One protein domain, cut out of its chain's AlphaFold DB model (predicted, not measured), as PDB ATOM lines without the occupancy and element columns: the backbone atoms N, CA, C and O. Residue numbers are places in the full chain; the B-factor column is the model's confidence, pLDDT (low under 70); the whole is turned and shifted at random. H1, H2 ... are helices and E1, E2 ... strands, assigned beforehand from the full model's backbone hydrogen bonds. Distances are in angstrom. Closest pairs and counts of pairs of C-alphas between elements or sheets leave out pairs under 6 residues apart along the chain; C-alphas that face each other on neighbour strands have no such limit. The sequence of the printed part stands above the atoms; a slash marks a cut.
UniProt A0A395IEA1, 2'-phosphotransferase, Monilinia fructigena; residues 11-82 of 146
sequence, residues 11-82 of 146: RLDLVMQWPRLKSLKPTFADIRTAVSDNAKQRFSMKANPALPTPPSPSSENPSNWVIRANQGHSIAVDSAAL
ATOM      1  N   ARG A  11     240.740 196.554 254.249       92.94
ATOM      2  CA  ARG A  11     242.110 196.483 254.774       92.94
ATOM      3  C   ARG A  11     243.064 197.358 253.968       92.94
ATOM      4  O   ARG A  11     243.097 197.293 252.736       92.94
ATOM      5  N   LEU A  12     243.875 198.138 254.676       92.56
ATOM      6  CA  LEU A  12     244.769 199.107 254.055       92.56
ATOM      7  C   LEU A  12     245.877 198.434 253.228       92.56
ATOM      8  O   LEU A  12     246.210 198.911 252.145       92.56
ATOM      9  N   ASP A  13     246.404 197.296 253.677       92.44
ATOM     10  CA  ASP A  13     247.415 196.533 252.936       92.44
ATOM     11  C   ASP A  13     246.928 196.058 251.560       92.44
ATOM     12  O   ASP A  13     247.704 196.031 250.603       92.44
ATOM     13  N   LEU A  14     245.642 195.727 251.437       91.31
ATOM     14  CA  LEU A  14     245.017 195.363 250.167       91.31
ATOM     15  C   LEU A  14     244.816 196.583 249.267       91.31
ATOM     16  O   LEU A  14     245.091 196.519 248.067       91.31
ATOM     17  N   VAL A  15     244.390 197.708 249.843       90.81
ATOM     18  CA  VAL A  15     244.236 198.976 249.115       90.81
ATOM     19  C   VAL A  15     245.572 199.418 248.522       90.81
ATOM     20  O   VAL A  15     245.635 199.734 247.336       90.81
ATOM     21  N   MET A  16     246.660 199.361 249.295       91.12
ATOM     22  CA  MET A  16     248.007 199.728 248.834       91.12
ATOM     23  C   MET A  16     248.531 198.832 247.698       91.12
ATOM     24  O   MET A  16     249.376 199.261 246.914       91.12
ATOM     25  N   GLN A  17     248.015 197.607 247.562       90.62
ATOM     26  CA  GLN A  17     248.358 196.700 246.464       90.62
ATOM     27  C   GLN A  17     247.581 196.983 245.170       90.62
ATOM     28  O   GLN A  17     247.935 196.442 244.119       90.62
ATOM     29  N   TRP A  18     246.553 197.837 245.210       90.44
ATOM     30  CA  TRP A  18     245.745 198.167 244.040       90.44
ATOM     31  C   TRP A  18     246.609 198.818 242.945       90.44
ATOM     32  O   TRP A  18     247.269 199.811 243.241       90.44
ATOM     33  N   PRO A  19     246.617 198.339 241.679       88.94
ATOM     34  CA  PRO A  19     247.623 198.733 240.684       88.94
ATOM     35  C   PRO A  19     247.810 200.241 240.482       88.94
ATOM     36  O   PRO A  19     248.942 200.695 240.340       88.94
ATOM     37  N   ARG A  20     246.721 201.021 240.522       88.62
ATOM     38  CA  ARG A  20     246.756 202.489 240.381       88.62
ATOM     39  C   ARG A  20     247.374 203.196 241.582       88.62
ATOM     40  O   ARG A  20     247.989 204.242 241.428       88.62
ATOM     41  N   LEU A  21     247.174 202.646 242.775       88.38
ATOM     42  CA  LEU A  21     247.758 203.186 243.991       88.38
ATOM     43  C   LEU A  21     249.202 202.688 244.134       88.38
ATOM     44  O   LEU A  21     250.108 203.484 244.334       88.38
ATOM     45  N   LYS A  22     249.442 201.397 243.897       89.81
ATOM     46  CA  LYS A  22     250.766 200.765 243.909       89.81
ATOM     47  C   LYS A  22     251.755 201.436 242.952       89.81
ATOM     48  O   LYS A  22     252.928 201.555 243.296       89.81
ATOM     49  N   SER A  23     251.309 201.910 241.783       91.56
ATOM     50  CA  SER A  23     252.174 202.639 240.842       91.56
ATOM     51  C   SER A  23     252.726 203.949 241.409       91.56
ATOM     52  O   SER A  23     253.791 204.384 240.982       91.56
ATOM     53  N   LEU A  24     252.036 204.551 242.384       91.75
ATOM     54  CA  LEU A  24     252.485 205.757 243.085       91.75
ATOM     55  C   LEU A  24     253.487 205.452 244.208       91.75
ATOM     56  O   LEU A  24     254.050 206.379 244.774       91.75
ATOM     57  N   LYS A  25     253.717 204.165 244.518       90.56
ATOM     58  CA  LYS A  25     254.588 203.693 245.607       90.56
ATOM     59  C   LYS A  25     254.311 204.390 246.955       90.56
ATOM     60  O   LYS A  25     255.252 204.880 247.576       90.56
ATOM     61  N   PRO A  26     253.049 204.446 247.418       91.69
ATOM     62  CA  PRO A  26     252.723 205.126 248.662       91.69
ATOM     63  C   PRO A  26     253.324 204.385 249.851       91.69
ATOM     64  O   PRO A  26     253.328 203.151 249.908       91.69
ATOM     65  N   THR A  27     253.772 205.152 250.828       92.69
ATOM     66  CA  THR A  27     254.131 204.663 252.153       92.69
ATOM     67  C   THR A  27     252.923 204.721 253.083       92.69
ATOM     68  O   THR A  27     251.924 205.391 252.816       92.69
ATOM     69  N   PHE A  28     253.004 204.025 254.215       92.06
ATOM     70  CA  PHE A  28     251.980 204.142 255.249       92.06
ATOM     71  C   PHE A  28     251.880 205.579 255.798       92.06
ATOM     72  O   PHE A  28     250.778 206.060 256.062       92.06
ATOM     73  N   ALA A  29     253.013 206.284 255.908       91.38
ATOM     74  CA  ALA A  29     253.051 207.685 256.317       91.38
ATOM     75  C   ALA A  29     252.267 208.582 255.348       91.38
ATOM     76  O   ALA A  29     251.482 209.409 255.803       91.38
ATOM     77  N   ASP A  30     252.389 208.363 254.034       90.69
ATOM     78  CA  ASP A  30     251.627 209.122 253.030       90.69
ATOM     79  C   ASP A  30     250.117 208.941 253.210       90.69
ATOM     80  O   ASP A  30     249.354 209.906 253.156       90.69
ATOM     81  N   ILE A  31     249.676 207.708 253.474       91.00
ATOM     82  CA  ILE A  31     248.261 207.421 253.722       91.00
ATOM     83  C   ILE A  31     247.794 208.065 255.027       91.00
ATOM     84  O   ILE A  31     246.731 208.683 255.052       91.00
ATOM     85  N   ARG A  32     248.579 207.953 256.105       89.19
ATOM     86  CA  ARG A  32     248.256 208.577 257.394       89.19
ATOM     87  C   ARG A  32     248.102 210.091 257.233       89.19
ATOM     88  O   ARG A  32     247.100 210.632 257.691       89.19
ATOM     89  N   THR A  33     249.020 210.733 256.509       88.88
ATOM     90  CA  THR A  33     248.940 212.156 256.163       88.88
ATOM     91  C   THR A  33     247.697 212.463 255.334       88.88
ATOM     92  O   THR A  33     246.978 213.394 255.660       88.88
ATOM     93  N   ALA A  34     247.364 211.664 254.317       87.00
ATOM     94  CA  ALA A  34     246.167 211.884 253.498       87.00
ATOM     95  C   ALA A  34     244.842 211.727 254.274       87.00
ATOM     96  O   ALA A  34     243.812 212.280 253.874       87.00
ATOM     97  N   VAL A  35     244.842 210.957 255.364       88.00
ATOM     98  CA  VAL A  35     243.696 210.830 256.273       88.00
ATOM     99  C   VAL A  35     243.638 212.016 257.241       88.00
ATOM    100  O   VAL A  35     242.554 212.559 257.439       88.00
ATOM    101  N   SER A  36     244.772 212.441 257.813       84.25
ATOM    102  CA  SER A  36     244.822 213.541 258.790       84.25
ATOM    103  C   SER A  36     244.705 214.928 258.155       84.25
ATOM    104  O   SER A  36     243.924 215.753 258.618       84.25
ATOM    105  N   ASP A  37     245.451 215.181 257.081       78.88
ATOM    106  CA  ASP A  37     245.477 216.437 256.324       78.88
ATOM    107  C   ASP A  37     244.381 216.438 255.253       78.88
ATOM    108  O   ASP A  37     244.590 216.541 254.043       78.88
ATOM    109  N   ASN A  38     243.159 216.216 255.723       67.94
ATOM    110  CA  ASN A  38     241.996 216.104 254.875       67.94
ATOM    111  C   ASN A  38     240.991 217.171 255.263       67.94
ATOM    112  O   ASN A  38     240.056 216.914 256.024       67.94
ATOM    113  N   ALA A  39     241.158 218.362 254.684       61.59
ATOM    114  CA  ALA A  39     240.224 219.469 254.866       61.59
ATOM    115  C   ALA A  39     238.769 219.010 254.666       61.59
ATOM    116  O   ALA A  39     237.874 219.405 255.389       61.59
ATOM    117  N   LYS A  40     238.505 218.093 253.731       67.12
ATOM    118  CA  LYS A  40     237.143 217.622 253.438       67.12
ATOM    119  C   LYS A  40     236.739 216.348 254.184       67.12
ATOM    120  O   LYS A  40     235.707 215.785 253.832       67.12
ATOM    121  N   GLN A  41     237.547 215.870 255.138       73.50
ATOM    122  CA  GLN A  41     237.330 214.621 255.884       73.50
ATOM    123  C   GLN A  41     236.877 213.469 254.968       73.50
ATOM    124  O   GLN A  41     235.958 212.717 255.274       73.50
ATOM    125  N   ARG A  42     237.488 213.354 253.782       80.12
ATOM    126  CA  ARG A  42     237.114 212.380 252.742       80.12
ATOM    127  C   ARG A  42     237.410 210.934 253.115       80.12
ATOM    128  O   ARG A  42     236.828 210.051 252.494       80.12
ATOM    129  N   PHE A  43     238.303 210.696 254.070       87.81
ATOM    130  CA  PHE A  43     238.760 209.364 254.444       87.81
ATOM    131  C   PHE A  43     238.763 209.206 255.958       87.81
ATOM    132  O   PHE A  43     239.072 210.154 256.676       87.81
ATOM    133  N   SER A  44     238.477 207.993 256.418       89.12
ATOM    134  CA  SER A  44     238.630 207.593 257.815       89.12
ATOM    135  C   SER A  44     239.414 206.293 257.889       89.12
ATOM    136  O   SER A  44     239.281 205.427 257.022       89.12
ATOM    137  N   MET A  45     240.227 206.158 258.934       91.12
ATOM    138  CA  MET A  45     241.057 204.986 259.187       91.12
ATOM    139  C   MET A  45     240.903 204.560 260.646       91.12
ATOM    140  O   MET A  45     240.928 205.408 261.537       91.12
ATOM    141  N   LYS A  46     240.741 203.256 260.892       90.88
ATOM    142  CA  LYS A  46     240.655 202.670 262.241       90.88
ATOM    143  C   LYS A  46     241.483 201.389 262.332       90.88
ATOM    144  O   LYS A  46     241.905 200.843 261.309       90.88
ATOM    145  N   ALA A  47     241.745 200.933 263.554       92.44
ATOM    146  CA  ALA A  47     242.412 199.655 263.780       92.44
ATOM    147  C   ALA A  47     241.605 198.517 263.140       92.44
ATOM    148  O   ALA A  47     240.375 198.534 263.162       92.44
ATOM    149  N   ASN A  48     242.300 197.542 262.559       91.31
ATOM    150  CA  ASN A  48     241.667 196.402 261.915       91.31
ATOM    151  C   ASN A  48     240.969 195.514 262.968       91.31
ATOM    152  O   ASN A  48     241.669 194.877 263.761       91.31
ATOM    153  N   PRO A  49     239.623 195.430 262.975       86.56
ATOM    154  CA  PRO A  49     238.884 194.671 263.983       86.56
ATOM    155  C   PRO A  49     239.049 193.153 263.824       86.56
ATOM    156  O   PRO A  49     238.732 192.409 264.743       86.56
ATOM    157  N   ALA A  50     239.557 192.683 262.679       86.56
ATOM    158  CA  ALA A  50     239.818 191.266 262.441       86.56
ATOM    159  C   ALA A  50     241.102 190.759 263.125       86.56
ATOM    160  O   ALA A  50     241.406 189.568 263.043       86.56
ATOM    161  N   LEU A  51     241.888 191.640 263.759       86.38
ATOM    162  CA  LEU A  51     243.066 191.229 264.516       86.38
ATOM    163  C   LEU A  51     242.675 190.707 265.911       86.38
ATOM    164  O   LEU A  51     241.857 191.339 266.575       86.38
ATOM    165  N   PRO A  52     243.293 189.610 266.400       84.75
ATOM    166  CA  PRO A  52     242.985 189.038 267.718       84.75
ATOM    167  C   PRO A  52     243.256 190.000 268.877       84.75
ATOM    168  O   PRO A  52     242.604 189.938 269.915       84.75
ATOM    169  N   THR A  53     244.233 190.885 268.687       85.69
ATOM    170  CA  THR A  53     244.633 191.897 269.658       85.69
ATOM    171  C   THR A  53     244.651 193.250 268.956       85.69
ATOM    172  O   THR A  53     245.173 193.329 267.836       85.69
ATOM    173  N   PRO A  54     244.138 194.319 269.591       82.62
ATOM    174  CA  PRO A  54     244.259 195.662 269.054       82.62
ATOM    175  C   PRO A  54     245.733 195.991 268.779       82.62
ATOM    176  O   PRO A  54     246.577 195.816 269.664       82.62
ATOM    177  N   PRO A  55     246.076 196.440 267.564       86.31
ATOM    178  CA  PRO A  55     247.434 196.848 267.256       86.31
ATOM    179  C   PRO A  55     247.803 198.104 268.049       86.31
ATOM    180  O   PRO A  55     246.942 198.915 268.396       86.31
ATOM    181  N   SER A  56     249.103 198.295 268.294       87.44
ATOM    182  CA  SER A  56     249.595 199.550 268.868       87.44
ATOM    183  C   SER A  56     249.110 200.744 268.028       87.44
ATOM    184  O   SER A  56     249.238 200.688 266.799       87.44
ATOM    185  N   PRO A  57     248.652 201.855 268.638       82.56
ATOM    186  CA  PRO A  57     248.308 203.081 267.910       82.56
ATOM    187  C   PRO A  57     249.471 203.631 267.068       82.56
ATOM    188  O   PRO A  57     249.258 204.283 266.047       82.56
ATOM    189  N   SER A  58     250.713 203.337 267.465       85.31
ATOM    190  CA  SER A  58     251.928 203.711 266.732       85.31
ATOM    191  C   SER A  58     252.301 202.741 265.609       85.31
ATOM    192  O   SER A  58     253.261 202.996 264.893       85.31
ATOM    193  N   SER A  59     251.560 201.646 265.418       89.12
ATOM    194  CA  SER A  59     251.856 200.651 264.389       89.12
ATOM    195  C   SER A  59     251.851 201.264 262.991       89.12
ATOM    196  O   SER A  59     250.842 201.816 262.551       89.12
ATOM    197  N   GLU A  60     252.932 201.051 262.248       90.81
ATOM    198  CA  GLU A  60     253.055 201.470 260.847       90.81
ATOM    199  C   GLU A  60     252.775 200.345 259.847       90.81
ATOM    200  O   GLU A  60     252.805 200.563 258.639       90.81
ATOM    201  N   ASN A  61     252.477 199.133 260.325       91.81
ATOM    202  CA  ASN A  61     252.135 198.023 259.446       91.81
ATOM    203  C   ASN A  61     250.731 198.227 258.835       91.81
ATOM    204  O   ASN A  61     249.756 198.236 259.593       91.81
ATOM    205  N   PRO A  62     250.584 198.318 257.498       91.12
ATOM    206  CA  PRO A  62     249.289 198.508 256.845       91.12
ATOM    207  C   PRO A  62     248.240 197.434 257.160       91.12
ATOM    208  O   PRO A  62     247.052 197.739 257.169       91.12
ATOM    209  N   SER A  63     248.632 196.189 257.465       91.75
ATOM    210  CA  SER A  63     247.667 195.122 257.797       91.75
ATOM    211  C   SER A  63     246.904 195.376 259.100       91.75
ATOM    212  O   SER A  63     245.853 194.774 259.339       91.75
ATOM    213  N   ASN A  64     247.431 196.266 259.941       93.38
ATOM    214  CA  ASN A  64     246.859 196.620 261.233       93.38
ATOM    215  C   ASN A  64     245.742 197.661 261.126       93.38
ATOM    216  O   ASN A  64     245.100 197.975 262.126       93.38
ATOM    217  N   TRP A  65     245.477 198.165 259.923       93.38
ATOM    218  CA  TRP A  65     244.551 199.261 259.695       93.38
ATOM    219  C   TRP A  65     243.535 198.919 258.613       93.38
ATOM    220  O   TRP A  65     243.819 198.217 257.639       93.38
ATOM    221  N   VAL A  66     242.337 199.464 258.780       93.31
ATOM    222  CA  VAL A  66     241.302 199.502 257.751       93.31
ATOM    223  C   VAL A  66     240.998 200.953 257.409       93.31
ATOM    224  O   VAL A  66     241.041 201.827 258.277       93.31
ATOM    225  N   ILE A  67     240.710 201.218 256.140       92.38
ATOM    226  CA  ILE A  67     240.454 202.557 255.605       92.38
ATOM    227  C   ILE A  67     239.164 202.564 254.789       92.38
ATOM    228  O   ILE A  67     238.808 201.557 254.176       92.38
ATOM    229  N   ARG A  68     238.476 203.706 254.767       88.50
ATOM    230  CA  ARG A  68     237.301 203.945 253.924       88.50
ATOM    231  C   ARG A  68     237.274 205.348 253.344       88.50
ATOM    232  O   ARG A  68     237.927 206.255 253.866       88.50
ATOM    233  N   ALA A  69     236.439 205.541 252.328       84.81
ATOM    234  CA  ALA A  69     235.945 206.867 251.981       84.81
ATOM    235  C   ALA A  69     234.743 207.221 252.870       84.81
ATOM    236  O   ALA A  69     233.928 206.368 253.200       84.81
ATOM    237  N   ASN A  70     234.615 208.483 253.266       79.19
ATOM    238  CA  ASN A  70     233.484 208.946 254.077       79.19
ATOM    239  C   ASN A  70     232.301 209.397 253.229       79.19
ATOM    240  O   ASN A  70     231.169 209.376 253.696       79.19
ATOM    241  N   GLN A  71     232.567 209.827 251.995       67.69
ATOM    242  CA  GLN A  71     231.571 210.371 251.081       67.69
ATOM    243  C   GLN A  71     231.915 210.008 249.636       67.69
ATOM    244  O   GLN A  71     233.085 209.857 249.281       67.69
ATOM    245  N   GLY A  72     230.892 209.941 248.780       68.50
ATOM    246  CA  GLY A  72     231.067 209.742 247.337       68.50
ATOM    247  C   GLY A  72     231.070 208.287 246.866       68.50
ATOM    248  O   GLY A  72     231.527 208.024 245.755       68.50
ATOM    249  N   HIS A  73     230.545 207.350 247.658       67.50
ATOM    250  CA  HIS A  73     230.280 205.998 247.173       67.50
ATOM    251  C   HIS A  73     229.203 206.033 246.078       67.50
ATOM    252  O   HIS A  73     228.087 206.495 246.299       67.50
ATOM    253  N   SER A  74     229.545 205.538 244.889       63.34
ATOM    254  CA  SER A  74     228.563 205.158 243.858       63.34
ATOM    255  C   SER A  74     228.145 203.687 243.974       63.34
ATOM    256  O   SER A  74     227.316 203.217 243.204       63.34
ATOM    257  N   ILE A  75     228.742 202.959 244.920       67.50
ATOM    258  CA  ILE A  75     228.404 201.582 245.281       67.50
ATOM    259  C   ILE A  75     227.419 201.647 246.454       67.50
ATOM    260  O   ILE A  75     227.520 202.550 247.287       67.50
ATOM    261  N   ALA A  76     226.478 200.704 246.512       56.97
ATOM    262  CA  ALA A  76     225.532 200.550 247.613       56.97
ATOM    263  C   ALA A  76     226.249 200.056 248.885       56.97
ATOM    264  O   ALA A  76     226.141 198.901 249.269       56.97
ATOM    265  N   VAL A  77     227.042 200.930 249.499       60.78
ATOM    266  CA  VAL A  77     227.430 200.825 250.909       60.78
ATOM    267  C   VAL A  77     226.305 201.487 251.691       60.78
ATOM    268  O   VAL A  77     225.839 202.548 251.248       60.78
ATOM    269  N   ASP A  78     225.876 200.907 252.817       61.91
ATOM    270  CA  ASP A  78     224.880 201.511 253.711       61.91
ATOM    271  C   ASP A  78     225.466 202.760 254.386       61.91
ATOM    272  O   ASP A  78     225.820 202.818 255.559       61.91
ATOM    273  N   SER A  79     225.616 203.799 253.572       54.72
ATOM    274  CA  SER A  79     226.140 205.095 253.970       54.72
ATOM    275  C   SER A  79     225.170 205.768 254.943       54.72
ATOM    276  O   SER A  79     225.590 206.642 255.689       54.72
ATOM    277  N   ALA A  80     223.895 205.359 254.956       54.28
ATOM    278  CA  ALA A  80     222.872 205.897 255.839       54.28
ATOM    279  C   ALA A  80     223.077 205.449 257.294       54.28
ATOM    280  O   ALA A  80     222.866 206.262 258.188       54.28
ATOM    281  N   ALA A  81     223.581 204.234 257.542       58.53
ATOM    282  CA  ALA A  81     223.950 203.774 258.888       58.53
ATOM    283  C   ALA A  81     225.094 204.589 259.531       58.53
ATOM    284  O   ALA A  81     225.331 204.515 260.734       58.53
ATOM    285  N   LEU A  82     225.814 205.371 258.725       59.50
ATOM    286  CA  LEU A  82     227.013 206.116 259.114       59.50
ATOM    287  C   LEU A  82     226.788 207.627 259.168       59.50
ATOM    288  O   LEU A  82     227.698 208.376 259.524       59.50
TER     289      LEU A  82
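This is residues 11 to 82 of the 146 residues of the protein "2'-phosphotransferase" of Monilinia fructigena (UniProt A0A395IEA1). A small antiparallel hairpin of two strands, E1 and E2, makes the core, with the short helix H1 against E2 and the longest helix, H3, against E1. Residues 18 to 23, which include H2, stick out, as do residues 73 to 78 before the last short helix, H4, which lies far from the core. The 72 printed residues hold four named helices and two named strands in the order H1 H2 H3 E1 E2 H4; the class is mixed, with under half of the residues, 32, in named elements. The whole is compact, with a radius of gyration of the C-alphas of 12.9 A and spans of 31 by 30 by 24 A.

H1, residues 12 to 16, and H2, residues 19 to 22, are close but not clearly touching; their closest C-alphas, of Met 16 and Lys 22, are 5.7 A apart. H3, residues 28 to 36, is near H1. E1, residues 43 to 47, comes closest to H3 where the C-alphas of Phe 43 and Val 35 are 5.5 A apart. E2, residues 65 to 69, forms a hairpin with E1, antiparallel at 158 degrees, with N 46 and O 66 at 3.0 A and N 68 and O 44 at 2.9 A, within hydrogen-bond range. The closest C-alphas of H1 and E2, of Leu 12 and Val 66, are 5.1 A apart. H4, residues 79 to 82, is apart from E1 and H3. In H1 and H3 every O i to N i+4 pair is within hydrogen-bond range; H2 and H4 are too short for such a pair.

H1 begins at C-alpha 12, (244.769, 199.107, 254.055). H3 is 12.3 A long, E1 14.0 A and E2 13.8 A. H4 ends at C-alpha 82, (227.013, 206.116, 259.114).

The two C-alphas farthest apart, of Ser 23 and Ala 81, are 33.5 A apart. The printed part has no cut. The link from E1 to E2, residues 48 to 64, is long. Confidence is low, under 70, at residues 38 to 40 and 71 to 82.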